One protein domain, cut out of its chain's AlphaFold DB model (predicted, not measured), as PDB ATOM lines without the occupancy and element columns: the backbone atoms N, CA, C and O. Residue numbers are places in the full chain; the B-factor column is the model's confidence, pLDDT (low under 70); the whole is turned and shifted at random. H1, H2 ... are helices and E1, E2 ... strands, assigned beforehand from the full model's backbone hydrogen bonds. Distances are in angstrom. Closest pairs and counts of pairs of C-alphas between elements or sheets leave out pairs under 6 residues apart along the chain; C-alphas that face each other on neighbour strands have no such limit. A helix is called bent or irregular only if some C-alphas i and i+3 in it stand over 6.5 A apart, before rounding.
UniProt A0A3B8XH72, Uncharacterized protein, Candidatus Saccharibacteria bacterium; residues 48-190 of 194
ATOM      1  N   GLN A  48     154.194 148.722 144.388       87.88
ATOM      2  CA  GLN A  48     152.829 149.082 144.712       87.88
ATOM      3  C   GLN A  48     152.682 150.599 144.571       87.88
ATOM      4  O   GLN A  48     153.448 151.361 145.171       87.88
ATOM      5  N   ARG A  49     151.700 151.049 143.789       88.62
ATOM      6  CA  ARG A  49     151.341 152.469 143.705       88.62
ATOM      7  C   ARG A  49     150.376 152.804 144.840       88.62
ATOM      8  O   ARG A  49     149.510 151.998 145.174       88.62
ATOM      9  N   LEU A  50     150.566 153.957 145.472       89.88
ATOM     10  CA  LEU A  50     149.714 154.438 146.552       89.88
ATOM     11  C   LEU A  50     148.935 155.650 146.072       89.88
ATOM     12  O   LEU A  50     149.523 156.680 145.734       89.88
ATOM     13  N   ASP A  51     147.620 155.531 146.130       89.44
ATOM     14  CA  ASP A  51     146.669 156.583 145.818       89.44
ATOM     15  C   ASP A  51     146.046 157.103 147.121       89.44
ATOM     16  O   ASP A  51     145.915 156.352 148.094       89.44
ATOM     17  N   PRO A  52     145.649 158.383 147.203       85.44
ATOM     18  CA  PRO A  52     145.008 158.906 148.398       85.44
ATOM     19  C   PRO A  52     143.663 158.214 148.619       85.44
ATOM     20  O   PRO A  52     142.797 158.202 147.748       85.44
ATOM     21  N   CYS A  53     143.446 157.711 149.830       84.62
ATOM     22  CA  CYS A  53     142.178 157.120 150.224       84.62
ATOM     23  C   CYS A  53     141.759 157.618 151.605       84.62
ATOM     24  O   CYS A  53     142.570 158.049 152.425       84.62
ATOM     25  N   ARG A  54     140.457 157.587 151.877       78.56
ATOM     26  CA  ARG A  54     139.915 157.858 153.210       78.56
ATOM     27  C   ARG A  54     138.906 156.779 153.548       78.56
ATOM     28  O   ARG A  54     137.714 156.942 153.305       78.56
ATOM     29  N   ARG A  55     139.393 155.670 154.104       76.38
ATOM     30  CA  ARG A  55     138.550 154.565 154.577       76.38
ATOM     31  C   ARG A  55     138.429 154.625 156.100       76.38
ATOM     32  O   ARG A  55     139.440 154.478 156.791       76.38
ATOM     33  N   PRO A  56     137.221 154.843 156.651       72.56
ATOM     34  CA  PRO A  56     136.996 154.732 158.087       72.56
ATOM     35  C   PRO A  56     137.395 153.339 158.591       72.56
ATOM     36  O   PRO A  56     137.041 152.338 157.975       72.56
ATOM     37  N   GLY A  57     138.131 153.271 159.703       70.94
ATOM     38  CA  GLY A  57     138.491 152.006 160.358       70.94
ATOM     39  C   GLY A  57     139.639 151.214 159.719       70.94
ATOM     40  O   GLY A  57     140.030 150.189 160.267       70.94
ATOM     41  N   GLY A  58     140.220 151.677 158.606       69.69
ATOM     42  CA  GLY A  58     141.473 151.114 158.101       69.69
ATOM     43  C   GLY A  58     142.647 151.495 159.008       69.69
ATOM     44  O   GLY A  58     142.726 152.635 159.472       69.69
ATOM     45  N   GLY A  59     143.584 150.570 159.250       74.94
ATOM     46  CA  GLY A  59     144.879 150.920 159.852       74.94
ATOM     47  C   GLY A  59     145.615 151.975 159.014       74.94
ATOM     48  O   GLY A  59     145.209 152.223 157.888       74.94
ATOM     49  N   TRP A  60     146.691 152.598 159.511       79.38
ATOM     50  CA  TRP A  60     147.236 153.824 158.891       79.38
ATOM     51  C   TRP A  60     147.388 153.759 157.362       79.38
ATOM     52  O   TRP A  60     146.796 154.580 156.666       79.38
ATOM     53  N   PHE A  61     148.079 152.743 156.834       78.75
ATOM     54  CA  PHE A  61     148.207 152.565 155.386       78.75
ATOM     55  C   PHE A  61     146.859 152.296 154.702       78.75
ATOM     56  O   PHE A  61     146.497 153.035 153.800       78.75
ATOM     57  N   GLY A  62     146.068 151.324 155.166       73.25
ATOM     58  CA  GLY A  62     144.775 150.985 154.545       73.25
ATOM     59  C   GLY A  62     143.652 152.017 154.744       73.25
ATOM     60  O   GLY A  62     142.619 151.937 154.085       73.25
ATOM     61  N   GLY A  63     143.821 152.965 155.665       79.12
ATOM     62  CA  GLY A  63     142.886 154.056 155.938       79.12
ATOM     63  C   GLY A  63     143.226 155.348 155.195       79.12
ATOM     64  O   GLY A  63     142.316 156.138 154.929       79.12
ATOM     65  N   LYS A  64     144.510 155.564 154.870       84.00
ATOM     66  CA  LYS A  64     145.039 156.771 154.201       84.00
ATOM     67  C   LYS A  64     145.390 156.562 152.733       84.00
ATOM     68  O   LYS A  64     145.382 157.528 151.973       84.00
ATOM     69  N   PHE A  65     145.696 155.330 152.347       87.44
ATOM     70  CA  PHE A  65     146.142 154.997 151.007       87.44
ATOM     71  C   PHE A  65     145.363 153.809 150.458       87.44
ATOM     72  O   PHE A  65     145.073 152.836 151.157       87.44
ATOM     73  N   GLU A  66     145.018 153.910 149.186       86.12
ATOM     74  CA  GLU A  66     144.586 152.789 148.375       86.12
ATOM     75  C   GLU A  66     145.790 152.277 147.600       86.12
ATOM     76  O   GLU A  66     146.628 153.050 147.142       86.12
ATOM     77  N   LEU A  67     145.905 150.958 147.528       85.12
ATOM     78  CA  LEU A  67     146.994 150.300 146.835       85.12
ATOM     79  C   LEU A  67     146.513 150.009 145.414       85.12
ATOM     80  O   LEU A  67     145.581 149.228 145.235       85.12
ATOM     81  N   ASP A  68     147.125 150.661 144.429       81.69
ATOM     82  CA  ASP A  68     146.884 150.424 143.005       81.69
ATOM     83  C   ASP A  68     147.909 149.394 142.498       81.69
ATOM     84  O   ASP A  68     149.126 149.613 142.558       81.69
ATOM     85  N   TYR A  69     147.402 148.212 142.145       70.75
ATOM     86  CA  TYR A  69     148.161 146.974 141.939       70.75
ATOM     87  C   TYR A  69     148.703 146.879 140.510       70.75
ATOM     88  O   TYR A  69     147.971 147.100 139.548       70.75
ATOM     89  N   MET A  70     149.988 146.529 140.370       66.62
ATOM     90  CA  MET A  70     150.721 146.558 139.095       66.62
ATOM     91  C   MET A  70     151.441 145.238 138.791       66.62
ATOM     92  O   MET A  70     152.626 145.223 138.454       66.62
ATOM     93  N   GLY A  71     150.731 144.113 138.893       55.66
ATOM     94  CA  GLY A  71     151.310 142.796 138.641       55.66
ATOM     95  C   GLY A  71     150.296 141.656 138.644       55.66
ATOM     96  O   GLY A  71     149.136 141.824 139.010       55.66
ATOM     97  N   SER A  72     150.734 140.477 138.182       47.25
ATOM     98  CA  SER A  72     149.966 139.230 138.295       47.25
ATOM     99  C   SER A  72     149.566 139.017 139.758       47.25
ATOM    100  O   SER A  72     150.427 138.968 140.637       47.25
ATOM    101  N   SER A  73     148.264 138.838 139.995       49.16
ATOM    102  CA  SER A  73     147.637 138.615 141.305       49.16
ATOM    103  C   SER A  73     148.268 137.487 142.138       49.16
ATOM    104  O   SER A  73     148.017 137.389 143.340       49.16
ATOM    105  N   GLU A  74     149.097 136.638 141.529       42.31
ATOM    106  CA  GLU A  74     149.739 135.478 142.147       42.31
ATOM    107  C   GLU A  74     150.966 135.818 143.016       42.31
ATOM    108  O   GLU A  74     151.337 135.020 143.876       42.31
ATOM    109  N   PHE A  75     151.582 136.998 142.864       52.22
ATOM    110  CA  PHE A  75     152.791 137.373 143.623       52.22
ATOM    111  C   PHE A  75     152.517 138.231 144.872       52.22
ATOM    112  O   PHE A  75     153.409 138.449 145.696       52.22
ATOM    113  N   GLU A  76     151.282 138.699 145.056       56.28
ATOM    114  CA  GLU A  76     151.013 139.890 145.874       56.28
ATOM    115  C   GLU A  76     150.234 139.610 147.163       56.28
ATOM    116  O   GLU A  76     150.220 140.447 148.071       56.28
ATOM    117  N   PHE A  77     149.643 138.417 147.319       67.25
ATOM    118  CA  PHE A  77     148.905 138.100 148.539       67.25
ATOM    119  C   PHE A  77     149.841 138.120 149.760       67.25
ATOM    120  O   PHE A  77     150.754 137.301 149.922       67.25
ATOM    121  N   GLY A  78     149.641 139.124 150.614       80.75
ATOM    122  CA  GLY A  78     150.447 139.375 151.803       80.75
ATOM    123  C   GLY A  78     151.814 140.023 151.553       80.75
ATOM    124  O   GLY A  78     152.533 140.218 152.526       80.75
ATOM    125  N   ALA A  79     152.193 140.382 150.320       84.56
ATOM    126  CA  ALA A  79     153.492 141.016 150.046       84.56
ATOM    127  C   ALA A  79     153.634 142.362 150.773       84.56
ATOM    128  O   ALA A  79     154.625 142.587 151.463       84.56
ATOM    129  N   THR A  80     152.588 143.195 150.734       86.81
ATOM    130  CA  THR A  80     152.514 144.445 151.506       86.81
ATOM    131  C   THR A  80     152.660 144.203 153.006       86.81
ATOM    132  O   THR A  80     153.397 144.912 153.683       86.81
ATOM    133  N   HIS A  81     151.982 143.181 153.538       87.56
ATOM    134  CA  HIS A  81     152.057 142.853 154.962       87.56
ATOM    135  C   HIS A  81     153.465 142.393 155.361       87.56
ATOM    136  O   HIS A  81     154.010 142.902 156.336       87.56
ATOM    137  N   ARG A  82     154.075 141.500 154.568       90.44
ATOM    138  CA  ARG A  82     155.451 141.023 154.774       90.44
ATOM    139  C   ARG A  82     156.462 142.166 154.699       90.44
ATOM    140  O   ARG A  82     157.341 142.233 155.547       90.44
ATOM    141  N   SER A  83     156.325 143.070 153.727       91.25
ATOM    142  CA  SER A  83     157.190 144.252 153.618       91.25
ATOM    143  C   SER A  83     157.051 145.155 154.843       91.25
ATOM    144  O   SER A  83     158.051 145.473 155.474       91.25
ATOM    145  N   LEU A  84     155.824 145.475 155.281       90.81
ATOM    146  CA  LEU A  84     155.619 146.254 156.515       90.81
ATOM    147  C   LEU A  84     156.235 145.594 157.739       90.81
ATOM    148  O   LEU A  84     156.787 146.285 158.592       90.81
ATOM    149  N   GLU A  85     156.094 144.279 157.859       91.44
ATOM    150  CA  GLU A  85     156.665 143.531 158.969       91.44
ATOM    151  C   GLU A  85     158.194 143.639 158.970       91.44
ATOM    152  O   GLU A  85     158.762 144.038 159.988       91.44
ATOM    153  N   ARG A  86     158.855 143.395 157.829       93.31
ATOM    154  CA  ARG A  86     160.313 143.545 157.692       93.31
ATOM    155  C   ARG A  86     160.775 144.972 157.965       93.31
ATOM    156  O   ARG A  86     161.670 145.179 158.779       93.31
ATOM    157  N   MET A  87     160.119 145.960 157.358       93.12
ATOM    158  CA  MET A  87     160.389 147.381 157.578       93.12
ATOM    159  C   MET A  87     160.336 147.752 159.066       93.12
ATOM    160  O   MET A  87     161.214 148.451 159.567       93.12
ATOM    161  N   ARG A  88     159.329 147.259 159.794       91.00
ATOM    162  CA  ARG A  88     159.174 147.506 161.236       91.00
ATOM    163  C   ARG A  88     160.209 146.779 162.082       91.00
ATOM    164  O   ARG A  88     160.645 147.337 163.082       91.00
ATOM    165  N   GLN A  89     160.585 145.560 161.703       91.50
ATOM    166  CA  GLN A  89     161.638 144.804 162.385       91.50
ATOM    167  C   GLN A  89     163.005 145.482 162.237       91.50
ATOM    168  O   GLN A  89     163.762 145.527 163.204       91.50
ATOM    169  N   LEU A  90     163.298 146.038 161.057       91.81
ATOM    170  CA  LEU A  90     164.505 146.830 160.811       91.81
ATOM    171  C   LEU A  90     164.495 148.146 161.606       91.81
ATOM    172  O   LEU A  90     165.520 148.540 162.162       91.81
ATOM    173  N   GLY A  91     163.338 148.812 161.693       90.44
ATOM    174  CA  GLY A  91     163.189 150.084 162.399       90.44
ATOM    175  C   GLY A  91     164.074 151.187 161.808       90.44
ATOM    176  O   GLY A  91     164.419 151.149 160.629       90.44
ATOM    177  N   GLY A  92     164.424 152.194 162.615       90.50
ATOM    178  CA  GLY A  92     165.433 153.193 162.231       90.50
ATOM    179  C   GLY A  92     165.093 154.020 160.988       90.50
ATOM    180  O   GLY A  92     165.997 154.426 160.269       90.50
ATOM    181  N   PHE A  93     163.810 154.265 160.714       93.56
ATOM    182  CA  PHE A  93     163.375 154.883 159.463       93.56
ATOM    183  C   PHE A  93     164.066 156.222 159.166       93.56
ATOM    184  O   PHE A  93     164.327 157.052 160.047       93.56
ATOM    185  N   ARG A  94     164.350 156.434 157.881       92.62
ATOM    186  CA  ARG A  94     164.971 157.646 157.354       92.62
ATOM    187  C   ARG A  94     164.113 158.239 156.263       92.62
ATOM    188  O   ARG A  94     163.696 157.530 155.357       92.62
ATOM    189  N   LEU A  95     163.908 159.548 156.352       95.44
ATOM    190  CA  LEU A  95     163.331 160.367 155.298       95.44
ATOM    191  C   LEU A  95     164.437 161.241 154.712       95.44
ATOM    192  O   LEU A  95     164.980 162.106 155.400       95.44
ATOM    193  N   VAL A  96     164.762 161.019 153.443       95.81
ATOM    194  CA  VAL A  96     165.813 161.757 152.734       95.81
ATOM    195  C   VAL A  96     165.234 162.362 151.467       95.81
ATOM    196  O   VAL A  96     164.469 161.718 150.756       95.81
ATOM    197  N   SER A  97     165.597 163.610 151.180       96.62
ATOM    198  CA  SER A  97     165.269 164.256 149.912       96.62
ATOM    199  C   SER A  97     166.467 164.185 148.975       96.62
ATOM    200  O   SER A  97     167.576 164.568 149.349       96.62
ATOM    201  N   VAL A  98     166.234 163.712 147.755       94.81
ATOM    202  CA  VAL A  98     167.230 163.615 146.690       94.81
ATOM    203  C   VAL A  98     166.695 164.311 145.446       94.81
ATOM    204  O   VAL A  98     165.513 164.212 145.132       94.81
ATOM    205  N   ASN A  99     167.546 165.037 144.727       94.62
ATOM    206  CA  ASN A  99     167.152 165.624 143.450       94.62
ATOM    207  C   ASN A  99     167.410 164.612 142.339       94.62
ATOM    208  O   ASN A  99     168.556 164.230 142.113       94.62
ATOM    209  N   ILE A 100     166.352 164.206 141.642       91.75
ATOM    210  CA  ILE A 100     166.444 163.335 140.471       91.75
ATOM    211  C   ILE A 100     166.266 164.190 139.224       91.75
ATOM    212  O   ILE A 100     165.323 164.979 139.134       91.75
ATOM    213  N   THR A 101     167.177 164.027 138.268       89.25
ATOM    214  CA  THR A 101     167.097 164.652 136.948       89.25
ATOM    215  C   THR A 101     166.786 163.584 135.915       89.25
ATOM    216  O   THR A 101     167.559 162.645 135.759       89.25
ATOM    217  N   ARG A 102     165.682 163.750 135.185       84.50
ATOM    218  CA  ARG A 102     165.261 162.839 134.117       84.50
ATOM    219  C   ARG A 102     164.591 163.621 133.001       84.50
ATOM    220  O   ARG A 102     163.886 164.588 133.283       84.50
ATOM    221  N   ASN A 103     164.845 163.258 131.745       81.81
ATOM    222  CA  ASN A 103     164.368 164.018 130.581       81.81
ATOM    223  C   ASN A 103     164.673 165.531 130.664       81.81
ATOM    224  O   ASN A 103     163.880 166.367 130.243       81.81
ATOM    225  N   GLY A 104     165.814 165.901 131.263       85.69
ATOM    226  CA  GLY A 104     166.214 167.299 131.474       85.69
ATOM    227  C   GLY A 104     165.463 168.043 132.589       85.69
ATOM    228  O   GLY A 104     165.819 169.177 132.902       85.69
ATOM    229  N   VAL A 105     164.475 167.419 133.235       87.31
ATOM    230  CA  VAL A 105     163.705 167.998 134.341       87.31
ATOM    231  C   VAL A 105     164.250 167.488 135.667       87.31
ATOM    232  O   VAL A 105     164.427 166.290 135.857       87.31
ATOM    233  N   THR A 106     164.490 168.402 136.608       91.56
ATOM    234  CA  THR A 106     164.961 168.060 137.958       91.56
ATOM    235  C   THR A 106     163.845 168.243 138.972       91.56
ATOM    236  O   THR A 106     163.197 169.292 138.991       91.56
ATOM    237  N   LYS A 107     163.621 167.239 139.823       90.88
ATOM    238  CA  LYS A 107     162.618 167.289 140.893       90.88
ATOM    239  C   LYS A 107     163.160 166.717 142.197       90.88
ATOM    240  O   LYS A 107     163.921 165.748 142.146       90.88
ATOM    241  N   PRO A 108     162.733 167.257 143.350       95.06
ATOM    242  CA  PRO A 108     162.960 166.587 144.615       95.06
ATOM    243  C   PRO A 108     162.106 165.317 144.674       95.06
ATOM    244  O   PRO A 108     160.905 165.342 144.404       95.06
ATOM    245  N   VAL A 109     162.743 164.217 145.045       95.38
ATOM    246  CA  VAL A 109     162.125 162.947 145.404       95.38
ATOM    247  C   VAL A 109     162.416 162.718 146.877       95.38
ATOM    248  O   VAL A 109     163.550 162.865 147.330       95.38
ATOM    249  N   TYR A 110     161.384 162.395 147.636       97.31
ATOM    250  CA  TYR A 110     161.470 162.100 149.054       97.31
ATOM    251  C   TYR A 110     161.395 160.592 149.235       97.31
ATOM    252  O   TYR A 110     160.396 159.973 148.873       97.31
ATOM    253  N   CYS A 111     162.463 160.018 149.770       97.12
ATOM    254  CA  CYS A 111     162.662 158.590 149.950       97.12
ATOM    255  C   CYS A 111     162.504 158.225 151.424       97.12
ATOM    256  O   CYS A 111     163.041 158.919 152.288       97.12
ATOM    257  N   VAL A 112     161.802 157.126 151.697       96.56
ATOM    258  CA  VAL A 112     161.640 156.552 153.032       96.56
ATOM    259  C   VAL A 112     162.186 155.127 153.034       96.56
ATOM    260  O   VAL A 112     161.673 154.265 152.318       96.56
ATOM    261  N   ALA A 113     163.213 154.886 153.847       95.44
ATOM    262  CA  ALA A 113     163.888 153.592 153.963       95.44
ATOM    263  C   ALA A 113     164.071 153.197 155.442       95.44
ATOM    264  O   ALA A 113     164.343 154.074 156.265       95.44
ATOM    265  N   PRO A 114     163.916 151.911 155.803       93.94
ATOM    266  CA  PRO A 114     164.250 151.392 157.124       93.94
ATOM    267  C   PRO A 114     165.736 151.016 157.224       93.94
ATOM    268  O   PRO A 114     166.406 150.810 156.209       93.94
ATOM    269  N   GLY A 115     166.197 150.809 158.454       90.38
ATOM    270  CA  GLY A 115     167.508 150.253 158.778       90.38
ATOM    271  C   GLY A 115     168.495 151.275 159.354       90.38
ATOM    272  O   GLY A 115     168.162 152.449 159.525       90.38
ATOM    273  N   PRO A 116     169.716 150.829 159.703       86.69
ATOM    274  CA  PRO A 116     170.809 151.710 160.109       86.69
ATOM    275  C   PRO A 116     171.146 152.752 159.033       86.69
ATOM    276  O   PRO A 116     170.882 152.538 157.851       86.69
ATOM    277  N   ASP A 117     171.790 153.852 159.436       84.75
ATOM    278  CA  ASP A 117     172.088 154.990 158.548       84.75
ATOM    279  C   ASP A 117     172.820 154.586 157.266       84.75
ATOM    280  O   ASP A 117     172.489 155.086 156.194       84.75
ATOM    281  N   GLU A 118     173.775 153.663 157.372       86.06
ATOM    282  CA  GLU A 118     174.558 153.171 156.235       86.06
ATOM    283  C   GLU A 118     173.699 152.344 155.265       86.06
ATOM    284  O   GLU A 118     173.682 152.633 154.073       86.06
ATOM    285  N   GLU A 119     172.890 151.399 155.761       85.94
ATOM    286  CA  GLU A 119     172.037 150.556 154.906       85.94
ATOM    287  C   GLU A 119     170.951 151.380 154.194       85.94
ATOM    288  O   GLU A 119     170.666 151.177 153.010       85.94
ATOM    289  N   ALA A 120     170.346 152.340 154.901       88.00
ATOM    290  CA  ALA A 120     169.377 153.249 154.302       88.00
ATOM    291  C   ALA A 120     170.032 154.134 153.225       88.00
ATOM    292  O   ALA A 120     169.434 154.356 152.169       88.00
ATOM    293  N   ALA A 121     171.257 154.619 153.465       88.75
ATOM    294  CA  ALA A 121     172.006 155.424 152.504       88.75
ATOM    295  C   ALA A 121     172.395 154.631 151.245       88.75
ATOM    296  O   ALA A 121     172.282 155.168 150.139       88.75
ATOM    297  N   ASP A 122     172.782 153.364 151.393       89.69
ATOM    298  CA  ASP A 122     173.096 152.477 150.269       89.69
ATOM    299  C   ASP A 122     171.863 152.260 149.379       89.69
ATOM    300  O   ASP A 122     171.921 152.500 148.172       89.69
ATOM    301  N   LYS A 123     170.698 151.952 149.971       90.06
ATOM    302  CA  LYS A 123     169.433 151.812 149.220       90.06
ATOM    303  C   LYS A 123     169.052 153.088 148.474       90.06
ATOM    304  O   LYS A 123     168.607 153.031 147.329       90.06
ATOM    305  N   ILE A 124     169.216 154.250 149.109       91.19
ATOM    306  CA  ILE A 124     168.955 155.546 148.469       91.19
ATOM    307  C   ILE A 124     169.927 155.776 147.306       91.19
ATOM    308  O   ILE A 124     169.520 156.281 146.261       91.19
ATOM    309  N   THR A 125     171.194 155.394 147.462       91.12
ATOM    310  CA  THR A 125     172.213 155.518 146.411       91.12
ATOM    311  C   THR A 125     171.859 154.655 145.205       91.12
ATOM    312  O   THR A 125     171.854 155.147 144.073       91.12
ATOM    313  N   ASP A 126     171.458 153.407 145.441       90.69
ATOM    314  CA  ASP A 126     170.998 152.507 144.386       90.69
ATOM    315  C   ASP A 126     169.716 153.016 143.721       90.69
ATOM    316  O   ASP A 126     169.581 152.965 142.494       90.69
ATOM    317  N   PHE A 127     168.792 153.579 144.506       91.19
ATOM    318  CA  PHE A 127     167.588 154.218 143.983       91.19
ATOM    319  C   PHE A 127     167.930 155.390 143.063       91.19
ATOM    320  O   PHE A 127     167.380 155.470 141.968       91.19
ATOM    321  N   ILE A 128     168.852 156.277 143.451       90.62
ATOM    322  CA  ILE A 128     169.309 157.382 142.594       90.62
ATOM    323  C   ILE A 128     169.893 156.827 141.289       90.62
ATOM    324  O   ILE A 128     169.550 157.315 140.207       90.62
ATOM    325  N   GLY A 129     170.740 155.796 141.381       88.25
ATOM    326  CA  GLY A 129     171.343 155.130 140.226       88.25
ATOM    327  C   GLY A 129     170.314 154.538 139.261       88.25
ATOM    328  O   GLY A 129     170.520 154.582 138.050       88.25
ATOM    329  N   TRP A 130     169.188 154.042 139.774       86.81
ATOM    330  CA  TRP A 130     168.062 153.560 138.971       86.81
ATOM    331  C   TRP A 130     167.167 154.687 138.432       86.81
ATOM    332  O   TRP A 130     166.736 154.631 137.281       86.81
ATOM    333  N   ALA A 131     166.874 155.701 139.248       86.06
ATOM    334  CA  ALA A 131     165.893 156.743 138.950       86.06
ATOM    335  C   ALA A 131     166.405 157.793 137.953       86.06
ATOM    336  O   ALA A 131     165.597 158.383 137.231       86.06
ATOM    337  N   THR A 132     167.721 158.032 137.935       82.31
ATOM    338  CA  THR A 132     168.380 159.039 137.087       82.31
ATOM    339  C   THR A 132     168.390 158.674 135.595       82.31
ATOM    340  O   THR A 132     168.003 159.521 134.789       82.31
ATOM    341  N   PRO A 133     168.827 157.470 135.169       78.31
ATOM    342  CA  PRO A 133     168.761 157.099 133.761       78.31
ATOM    343  C   PRO A 133     167.325 156.789 133.327       78.31
ATOM    344  O   PRO A 133     166.484 156.367 134.123       78.31
ATOM    345  N   ASP A 134     167.064 156.911 132.025       67.62
ATOM    346  CA  ASP A 134     165.832 156.383 131.448       67.62
ATOM    347  C   ASP A 134     165.834 154.857 131.522       67.62
ATOM    348  O   ASP A 134     166.644 154.165 130.902       67.62
ATOM    349  N   HIS A 135     164.909 154.328 132.314       68.31
ATOM    350  CA  HIS A 135     164.738 152.911 132.557       68.31
ATOM    351  C   HIS A 135     163.489 152.403 131.816       68.31
ATOM    352  O   HIS A 135     162.372 152.724 132.223       68.31
ATOM    353  N   PRO A 136     163.625 151.534 130.793       60.88
ATOM    354  CA  PRO A 136     162.507 151.125 129.931       60.88
ATOM    355  C   PRO A 136     161.304 150.523 130.672       60.88
ATOM    356  O   PRO A 136     160.169 150.660 130.235       60.88
ATOM    357  N   ARG A 137     161.541 149.864 131.817       63.28
ATOM    358  CA  ARG A 137     160.482 149.244 132.639       63.28
ATOM    359  C   ARG A 137     159.765 150.206 133.593       63.28
ATOM    360  O   ARG A 137     158.801 149.801 134.231       63.28
ATOM    361  N   ALA A 138     160.240 151.444 133.739       59.25
ATOM    362  CA  ALA A 138     159.653 152.393 134.682       59.25
ATOM    363  C   ALA A 138     158.285 152.906 134.202       59.25
ATOM    364  O   ALA A 138     157.387 153.089 135.022       59.25
ATOM    365  N   MET A 139     158.085 153.066 132.891       59.12
ATOM    366  CA  MET A 139     156.825 153.574 132.343       59.12
ATOM    367  C   MET A 139     155.610 152.712 132.701       59.12
ATOM    368  O   MET A 139     154.641 153.254 133.218       59.12
ATOM    369  N   GLU A 140     155.652 151.401 132.451       61.50
ATOM    370  CA  GLU A 140     154.469 150.546 132.626       61.50
ATOM    371  C   GLU A 140     154.146 150.279 134.092       61.50
ATOM    372  O   GLU A 140     152.983 150.325 134.457       61.50
ATOM    373  N   ALA A 141     155.146 150.021 134.937       67.38
ATOM    374  CA  ALA A 141     154.901 149.580 136.310       67.38
ATOM    375  C   ALA A 141     154.816 150.735 137.321       67.38
ATOM    376  O   ALA A 141     154.102 150.638 138.318       67.38
ATOM    377  N   THR A 142     155.521 151.844 137.070       74.19
ATOM    378  CA  THR A 142     155.596 152.961 138.025       74.19
ATOM    379  C   THR A 142     154.890 154.223 137.530       74.19
ATOM    380  O   THR A 142     154.452 155.022 138.351       74.19
ATOM    381  N   PHE A 143     154.790 154.445 136.214       78.88
ATOM    382  CA  PHE A 143     154.453 155.753 135.627       78.88
ATOM    383  C   PHE A 143     155.357 156.913 136.087       78.88
ATOM    384  O   PHE A 143     155.033 158.082 135.874       78.88
ATOM    385  N   PHE A 144     156.508 156.617 136.694       81.25
ATOM    386  CA  PHE A 144     157.392 157.614 137.288       81.25
ATOM    387  C   PHE A 144     157.936 158.589 136.237       81.25
ATOM    388  O   PHE A 144     157.967 159.794 136.471       81.25
ATOM    389  N   ASP A 145     158.250 158.096 135.039       79.81
ATOM    390  CA  ASP A 145     158.759 158.884 133.907       79.81
ATOM    391  C   ASP A 145     157.785 159.991 133.485       79.81
ATOM    392  O   ASP A 145     158.204 161.107 133.171       79.81
ATOM    393  N   LEU A 146     156.478 159.723 133.565       79.44
ATOM    394  CA  LEU A 146     155.424 160.686 133.226       79.44
ATOM    395  C   LEU A 146     155.411 161.884 134.177       79.44
ATOM    396  O   LEU A 146     154.911 162.960 133.845       79.44
ATOM    397  N   LEU A 147     155.982 161.729 135.370       78.81
ATOM    398  CA  LEU A 147     156.112 162.827 136.312       78.81
ATOM    399  C   LEU A 147     157.205 163.799 135.894       78.81
ATOM    400  O   LEU A 147     157.163 164.936 136.356       78.81
ATOM    401  N   PHE A 148     158.155 163.396 135.051       81.38
ATOM    402  CA  PHE A 148     159.253 164.234 134.564       81.38
ATOM    403  C   PHE A 148     158.987 164.817 133.172       81.38
ATOM    404  O   PHE A 148     159.756 165.654 132.717       81.38
ATOM    405  N   ASP A 149     157.875 164.456 132.530       79.88
ATOM    406  CA  ASP A 149     157.445 165.045 131.263       79.88
ATOM    407  C   ASP A 149     156.574 166.298 131.497       79.88
ATOM    408  O   ASP A 149     155.495 166.254 132.100       79.88
ATOM    409  N   GLU A 150     157.044 167.458 131.026       68.81
ATOM    410  CA  GLU A 150     156.303 168.721 131.123       68.81
ATOM    411  C   GLU A 150     155.081 168.776 130.196       68.81
ATOM    412  O   GLU A 150     154.099 169.450 130.525       68.81
ATOM    413  N   ASN A 151     155.097 168.028 129.089       66.62
ATOM    414  CA  ASN A 151     153.987 167.949 128.137       66.62
ATOM    415  C   ASN A 151     152.837 167.091 128.678       66.62
ATOM    416  O   ASN A 151     151.676 167.286 128.315       66.62
ATOM    417  N   PHE A 152     153.131 166.200 129.627       63.84
ATOM    418  CA  PHE A 152     152.151 165.310 130.251       63.84
ATOM    419  C   PHE A 152     151.209 166.021 131.246       63.84
ATOM    420  O   PHE A 152     150.256 165.428 131.761       63.84
ATOM    421  N   ARG A 153     151.406 167.328 131.499       54.06
ATOM    422  CA  ARG A 153     150.546 168.146 132.381       54.06
ATOM    423  C   ARG A 153     149.063 168.147 131.987       54.06
ATOM    424  O   ARG A 153     148.231 168.375 132.860       54.06
ATOM    425  N   PHE A 154     148.727 167.877 130.726       47.94
ATOM    426  CA  PHE A 154     147.338 167.852 130.249       47.94
ATOM    427  C   PHE A 154     146.604 166.528 130.527       47.94
ATOM    428  O   PHE A 154     145.385 166.539 130.658       47.94
ATOM    429  N   ILE A 155     147.325 165.415 130.701       51.44
ATOM    430  CA  ILE A 155     146.747 164.083 130.987       51.44
ATOM    431  C   ILE A 155     146.627 163.840 132.510       51.44
ATOM    432  O   ILE A 155     145.838 163.016 132.972       51.44
ATOM    433  N   LYS A 156     147.347 164.640 133.311       47.31
ATOM    434  CA  LYS A 156     147.467 164.560 134.780       47.31
ATOM    435  C   LYS A 156     146.173 164.546 135.601       47.31
ATOM    436  O   LYS A 156     146.251 164.211 136.777       47.31
ATOM    437  N   ARG A 157     145.024 164.977 135.073       47.50
ATOM    438  CA  ARG A 157     143.818 165.168 135.904       47.50
ATOM    439  C   ARG A 157     142.901 163.957 136.005       47.50
ATOM    440  O   ARG A 157     142.162 163.887 136.979       47.50
ATOM    441  N   GLU A 158     142.954 163.033 135.051       47.50
ATOM    442  CA  GLU A 158     142.002 161.911 135.003       47.50
ATOM    443  C   GLU A 158     142.646 160.533 135.203       47.50
ATOM    444  O   GLU A 158     141.926 159.599 135.529       47.50
ATOM    445  N   TYR A 159     143.973 160.388 135.057       51.94
ATOM    446  CA  TYR A 159     144.580 159.052 134.911       51.94
ATOM    447  C   TYR A 159     145.676 158.668 135.915       51.94
ATOM    448  O   TYR A 159     146.042 157.499 135.954       51.94
ATOM    449  N   ILE A 160     146.217 159.583 136.732       64.44
ATOM    450  CA  ILE A 160     147.283 159.229 137.692       64.44
ATOM    451  C   ILE A 160     146.988 159.854 139.056       64.44
ATOM    452  O   ILE A 160     147.338 161.003 139.318       64.44
ATOM    453  N   HIS A 161     146.343 159.076 139.927       79.25
ATOM    454  CA  HIS A 161     146.125 159.420 141.336       79.25
ATOM    455  C   HIS A 161     147.309 159.045 142.237       79.25
ATOM    456  O   HIS A 161     147.296 159.379 143.420       79.25
ATOM    457  N   THR A 162     148.340 158.413 141.674       87.12
ATOM    458  CA  THR A 162     149.492 157.912 142.420       87.12
ATOM    459  C   THR A 162     150.288 159.043 143.049       87.12
ATOM    460  O   THR A 162     150.885 159.875 142.365       87.12
ATOM    461  N   ILE A 163     150.296 159.045 144.380       90.81
ATOM    462  CA  ILE A 163     151.000 160.017 145.217       90.81
ATOM    463  C   ILE A 163     152.272 159.443 145.833       90.81
ATOM    464  O   ILE A 163     153.117 160.215 146.277       90.81
ATOM    465  N   ALA A 164     152.437 158.121 145.859       92.94
ATOM    466  CA  ALA A 164     153.673 157.477 146.285       92.94
ATOM    467  C   ALA A 164     153.847 156.098 145.643       92.94
ATOM    468  O   ALA A 164     152.905 155.510 145.111       92.94
ATOM    469  N   TRP A 165     155.063 155.579 145.733       93.19
ATOM    470  CA  TRP A 165     155.450 154.253 145.273       93.19
ATOM    471  C   TRP A 165     156.106 153.494 146.409       93.19
ATOM    472  O   TRP A 165     156.772 154.085 147.260       93.19
ATOM    473  N   TRP A 166     155.935 152.182 146.392       93.06
ATOM    474  CA  TRP A 166     156.521 151.289 147.372       93.06
ATOM    475  C   TRP A 166     157.066 150.052 146.683       93.06
ATOM    476  O   TRP A 166     156.309 149.211 146.197       93.06
ATOM    477  N   SER A 167     158.391 149.937 146.656       92.12
ATOM    478  CA  SER A 167     159.046 148.694 146.272       92.12
ATOM    479  C   SER A 167     158.937 147.707 147.432       92.12
ATOM    480  O   SER A 167     159.608 147.852 148.456       92.12
ATOM    481  N   LEU A 168     158.037 146.732 147.284       89.12
ATOM    482  CA  LEU A 168     157.704 145.775 148.339       89.12
ATOM    483  C   LEU A 168     158.860 144.824 148.656       89.12
ATOM    484  O   LEU A 168     158.979 144.395 149.796       89.12
ATOM    485  N   ASP A 169     159.690 144.473 147.674       87.75
ATOM    486  CA  ASP A 169     160.832 143.570 147.879       87.75
ATOM    487  C   ASP A 169     162.062 144.305 148.428       87.75
ATOM    488  O   ASP A 169     162.878 143.696 149.116       87.75
ATOM    489  N   ASP A 170     162.172 145.609 148.159       90.62
ATOM    490  CA  ASP A 170     163.297 146.439 148.607       90.62
ATOM    491  C   ASP A 170     163.010 147.178 149.926       90.62
ATOM    492  O   ASP A 170     163.896 147.842 150.466       90.62
ATOM    493  N   ASP A 171     161.781 147.068 150.450       93.56
ATOM    494  CA  ASP A 171     161.335 147.736 151.676       93.56
ATOM    495  C   ASP A 171     161.553 149.258 151.614       93.56
ATOM    496  O   ASP A 171     162.035 149.886 152.555       93.56
ATOM    497  N   PHE A 172     161.213 149.853 150.469       94.94
ATOM    498  CA  PHE A 172     161.567 151.228 150.125       94.94
ATOM    499  C   PHE A 172     160.367 151.980 149.550       94.94
ATOM    500  O   PHE A 172     159.686 151.475 148.654       94.94
ATOM    501  N   LEU A 173     160.120 153.198 150.036       95.94
ATOM    502  CA  LEU A 173     159.051 154.061 149.536       95.94
ATOM    503  C   LEU A 173     159.603 155.378 149.010       95.94
ATOM    504  O   LEU A 173     160.610 155.885 149.500       95.94
ATOM    505  N   TRP A 174     158.910 155.971 148.042       96.19
ATOM    506  CA  TRP A 174     159.225 157.320 147.588       96.19
ATOM    507  C   TRP A 174     158.006 158.082 147.086       96.19
ATOM    508  O   TRP A 174     156.972 157.513 146.738       96.19
ATOM    509  N   THR A 175     158.140 159.403 147.046       95.00
ATOM    510  CA  THR A 175     157.128 160.336 146.546       95.00
ATOM    511  C   THR A 175     157.782 161.635 146.067       95.00
ATOM    512  O   THR A 175     158.932 161.922 146.390       95.00
ATOM    513  N   LEU A 176     157.059 162.436 145.283       93.06
ATOM    514  CA  LEU A 176     157.459 163.802 144.920       93.06
ATOM    515  C   LEU A 176     156.932 164.860 145.900       93.06
ATOM    516  O   LEU A 176     157.283 166.033 145.777       93.06
ATOM    517  N   ASP A 177     156.084 164.464 146.851       93.25
ATOM    518  CA  ASP A 177     155.448 165.361 147.810       93.25
ATOM    519  C   ASP A 177     156.002 165.122 149.218       93.25
ATOM    520  O   ASP A 177     155.948 164.017 149.763       93.25
ATOM    521  N   ARG A 178     156.530 166.185 149.824       96.25
ATOM    522  CA  ARG A 178     157.102 166.132 151.167       96.25
ATOM    523  C   ARG A 178     156.070 165.736 152.219       96.25
ATOM    524  O   ARG A 178     156.386 164.932 153.091       96.25
ATOM    525  N   GLU A 179     154.857 166.276 152.139       95.12
ATOM    526  CA  GLU A 179     153.807 166.009 153.124       95.12
ATOM    527  C   GLU A 179     153.379 164.541 153.065       95.12
ATOM    528  O   GLU A 179     153.135 163.912 154.096       95.12
ATOM    529  N   VAL A 180     153.334 163.965 151.859       94.44
ATOM    530  CA  VAL A 180     153.080 162.531 151.676       94.44
ATOM    531  C   VAL A 180     154.215 161.716 152.293       94.44
ATOM    532  O   VAL A 180     153.944 160.758 153.011       94.44
ATOM    533  N   ALA A 181     155.473 162.108 152.089       96.44
ATOM    534  CA  ALA A 181     156.622 161.400 152.650       96.44
ATOM    535  C   ALA A 181     156.613 161.393 154.187       96.44
ATOM    536  O   ALA A 181     156.859 160.361 154.812       96.44
ATOM    537  N   GLU A 182     156.261 162.525 154.797       95.50
ATOM    538  CA  GLU A 182     156.092 162.658 156.247       95.50
ATOM    539  C   GLU A 182     154.935 161.779 156.763       95.50
ATOM    540  O   GLU A 182     155.065 161.127 157.800       95.50
ATOM    541  N   GLN A 183     153.831 161.667 156.013       93.69
ATOM    542  CA  GLN A 183     152.726 160.756 156.347       93.69
ATOM    543  C   GLN A 183     153.103 159.273 156.221       93.69
ATOM    544  O   GLN A 183     152.621 158.458 157.016       93.69
ATOM    545  N   LEU A 184     153.931 158.912 155.237       94.69
ATOM    546  CA  LEU A 184     154.452 157.552 155.077       94.69
ATOM    547  C   LEU A 184     155.354 157.185 156.255       94.69
ATOM    548  O   LEU A 184     155.126 156.156 156.889       94.69
ATOM    549  N   LEU A 185     156.316 158.053 156.587       95.25
ATOM    550  CA  LEU A 185     157.205 157.874 157.735       95.25
ATOM    551  C   LEU A 185     156.403 157.700 159.029       95.25
ATOM    552  O   LEU A 185     156.561 156.695 159.722       95.25
ATOM    553  N   TYR A 186     155.467 158.616 159.298       93.38
ATOM    554  CA  TYR A 186     154.606 158.537 160.475       93.38
ATOM    555  C   TYR A 186     153.854 157.200 160.540       93.38
ATOM    556  O   TYR A 186     153.766 156.587 161.601       93.38
ATOM    557  N   GLY A 187     153.339 156.722 159.406       90.88
ATOM    558  CA  GLY A 187     152.614 155.459 159.311       90.88
ATOM    559  C   GLY A 187     153.431 154.206 159.589       90.88
ATOM    560  O   GLY A 187     152.892 153.206 160.074       90.88
ATOM    561  N   LEU A 188     154.719 154.250 159.257       92.12
ATOM    562  CA  LEU A 188     155.663 153.174 159.536       92.12
ATOM    563  C   LEU A 188     156.024 153.138 161.024       92.12
ATOM    564  O   LEU A 188     156.033 152.060 161.619       92.12
ATOM    565  N   GLU A 189     156.240 154.309 161.625       91.69
ATOM    566  CA  GLU A 189     156.588 154.474 163.040       91.69
ATOM    567  C   GLU A 189     155.403 154.241 163.992       91.69
ATOM    568  O   GLU A 189     155.592 153.783 165.119       91.69
ATOM    569  N   HIS A 190     154.176 154.519 163.542       89.25
ATOM    570  CA  HIS A 190     152.959 154.464 164.357       89.25
ATOM    571  C   HIS A 190     151.949 153.471 163.766       89.25
ATOM    572  O   HIS A 190     150.903 153.877 163.240       89.25
TER     573      HIS A 190
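AT A GLANCE: This is residues 48 to 190 of the 194 residues of an uncharacterized protein of Candidatus Saccharibacteria bacterium (UniProt A0A3B8XH72). A strongly twisted sheet of six strands runs through the domain, with the long helix H3 packed over E6, E4 and E3 on one face and H7 packed on the opposite face. H2 meets the last residues of H7 nearly crosswise, the short helices H1, H4 and H5 only graze the sheet, and the short H6, not on the sheet, lies farthest from the middle. The printed part has 143 residues with seven named helices and six named strands, in the order E1 H1 E2 H2 E3 E4 H3 H4 H5 H6 E5 E6 H7. The sheet's order is E2 E1 E5 E6 E4 E3, all antiparallel, and the class is mixed, helices and strands. The whole is compact, with a radius of gyration of the C-alphas of 14.9 A and spans of 40 by 36 by 31 A.

IN THESE COORDINATES: E1, residues 48 to 52, begins at C-alpha 48 at (152.829, 149.082, 144.712) and is 13.1 A long from first to last C-alpha. H1 is residues 60 to 64 and E2 residues 65 to 68. H2, residues 79 to 90, is 16.5 A long. E3, residues 94 to 102, is 23.8 A long, and E4, residues 105 to 113, is 24.3 A long. H3, residues 117 to 131, begins at (172.088, 154.990, 158.548) and is 20.6 A long. H4 is residues 138 to 142, H5 residues 144 to 147 and H6 residues 151 to 154. H6 is irregular, but only just: C-alphas 151 and 154 are 7.0 A apart. E5 is residues 164 to 167, 10.3 A, and E6 residues 172 to 175, 10.7 A. H7, residues 178 to 189, is 16.6 A long and ends at C-alpha 189 at (156.588, 154.474, 163.040).

HOW THE PARTS SIT: E1 is antiparallel to edge strand E2, with N 51 and O 66 2.9 A apart, within hydrogen-bond range. On its other side E1 is antiparallel to E5, with N 48 and O 166 at 2.8 A. E5 and E6 form a hairpin, with N 167 and O 172 at 2.8 A. E6 is antiparallel to E4, with N 112 and O 173 at 2.8 A. E4 and edge strand E3 form a hairpin, with N 98 and O 109 at 2.8 A. H2 and H7 on one face of the sheet and H3 on the other give three layers, helices on both faces of a sheet. H3 has a height over the sheet of 8.5 A and runs slantwise to the strands, at 36 degrees to E4 on the local plane; its closest C-alphas to E4 are those of Ala 120 and Ala 113, 5.5 A. The closest C-alphas of H7 and E4 are those of Ala 181 and Tyr 110, 6.1 A. H2, with residues 84 to 88 alone, touches H7, about perpendicular at 77 degrees; the C-alphas of Arg 88 and Leu 188 are closest, 6.9 A. H1 only just touches H7, with 3 pairs of C-alphas within 8 A, the closest being those of Trp 60 and Gly 187, 5.6 A; H7 does so with residues 184 to 187 alone. H4 and H5 only graze the sheet and touch only at the corner by their link, Met 139 to Asp 145, C-alphas 5.9 A apart. H5 and H6 are close but not clearly touching, the C-alphas of Leu 146 and Phe 152 6.4 A apart, and H6 is not on the sheet. Every O i to N i+4 pair is within hydrogen-bond range in H1, H2, H3, H4 and H7; H5 and H6 are too short for one.

THE WHOLE: The two C-alphas farthest apart are those of Gly 57 and Gly 104, 42.9 A. The printed part has no cut, and no link is long. The mean pLDDT of the printed part is 82.4; residue 58 and residues 70 to 77, 134 to 141 and 150 to 160 are under 70.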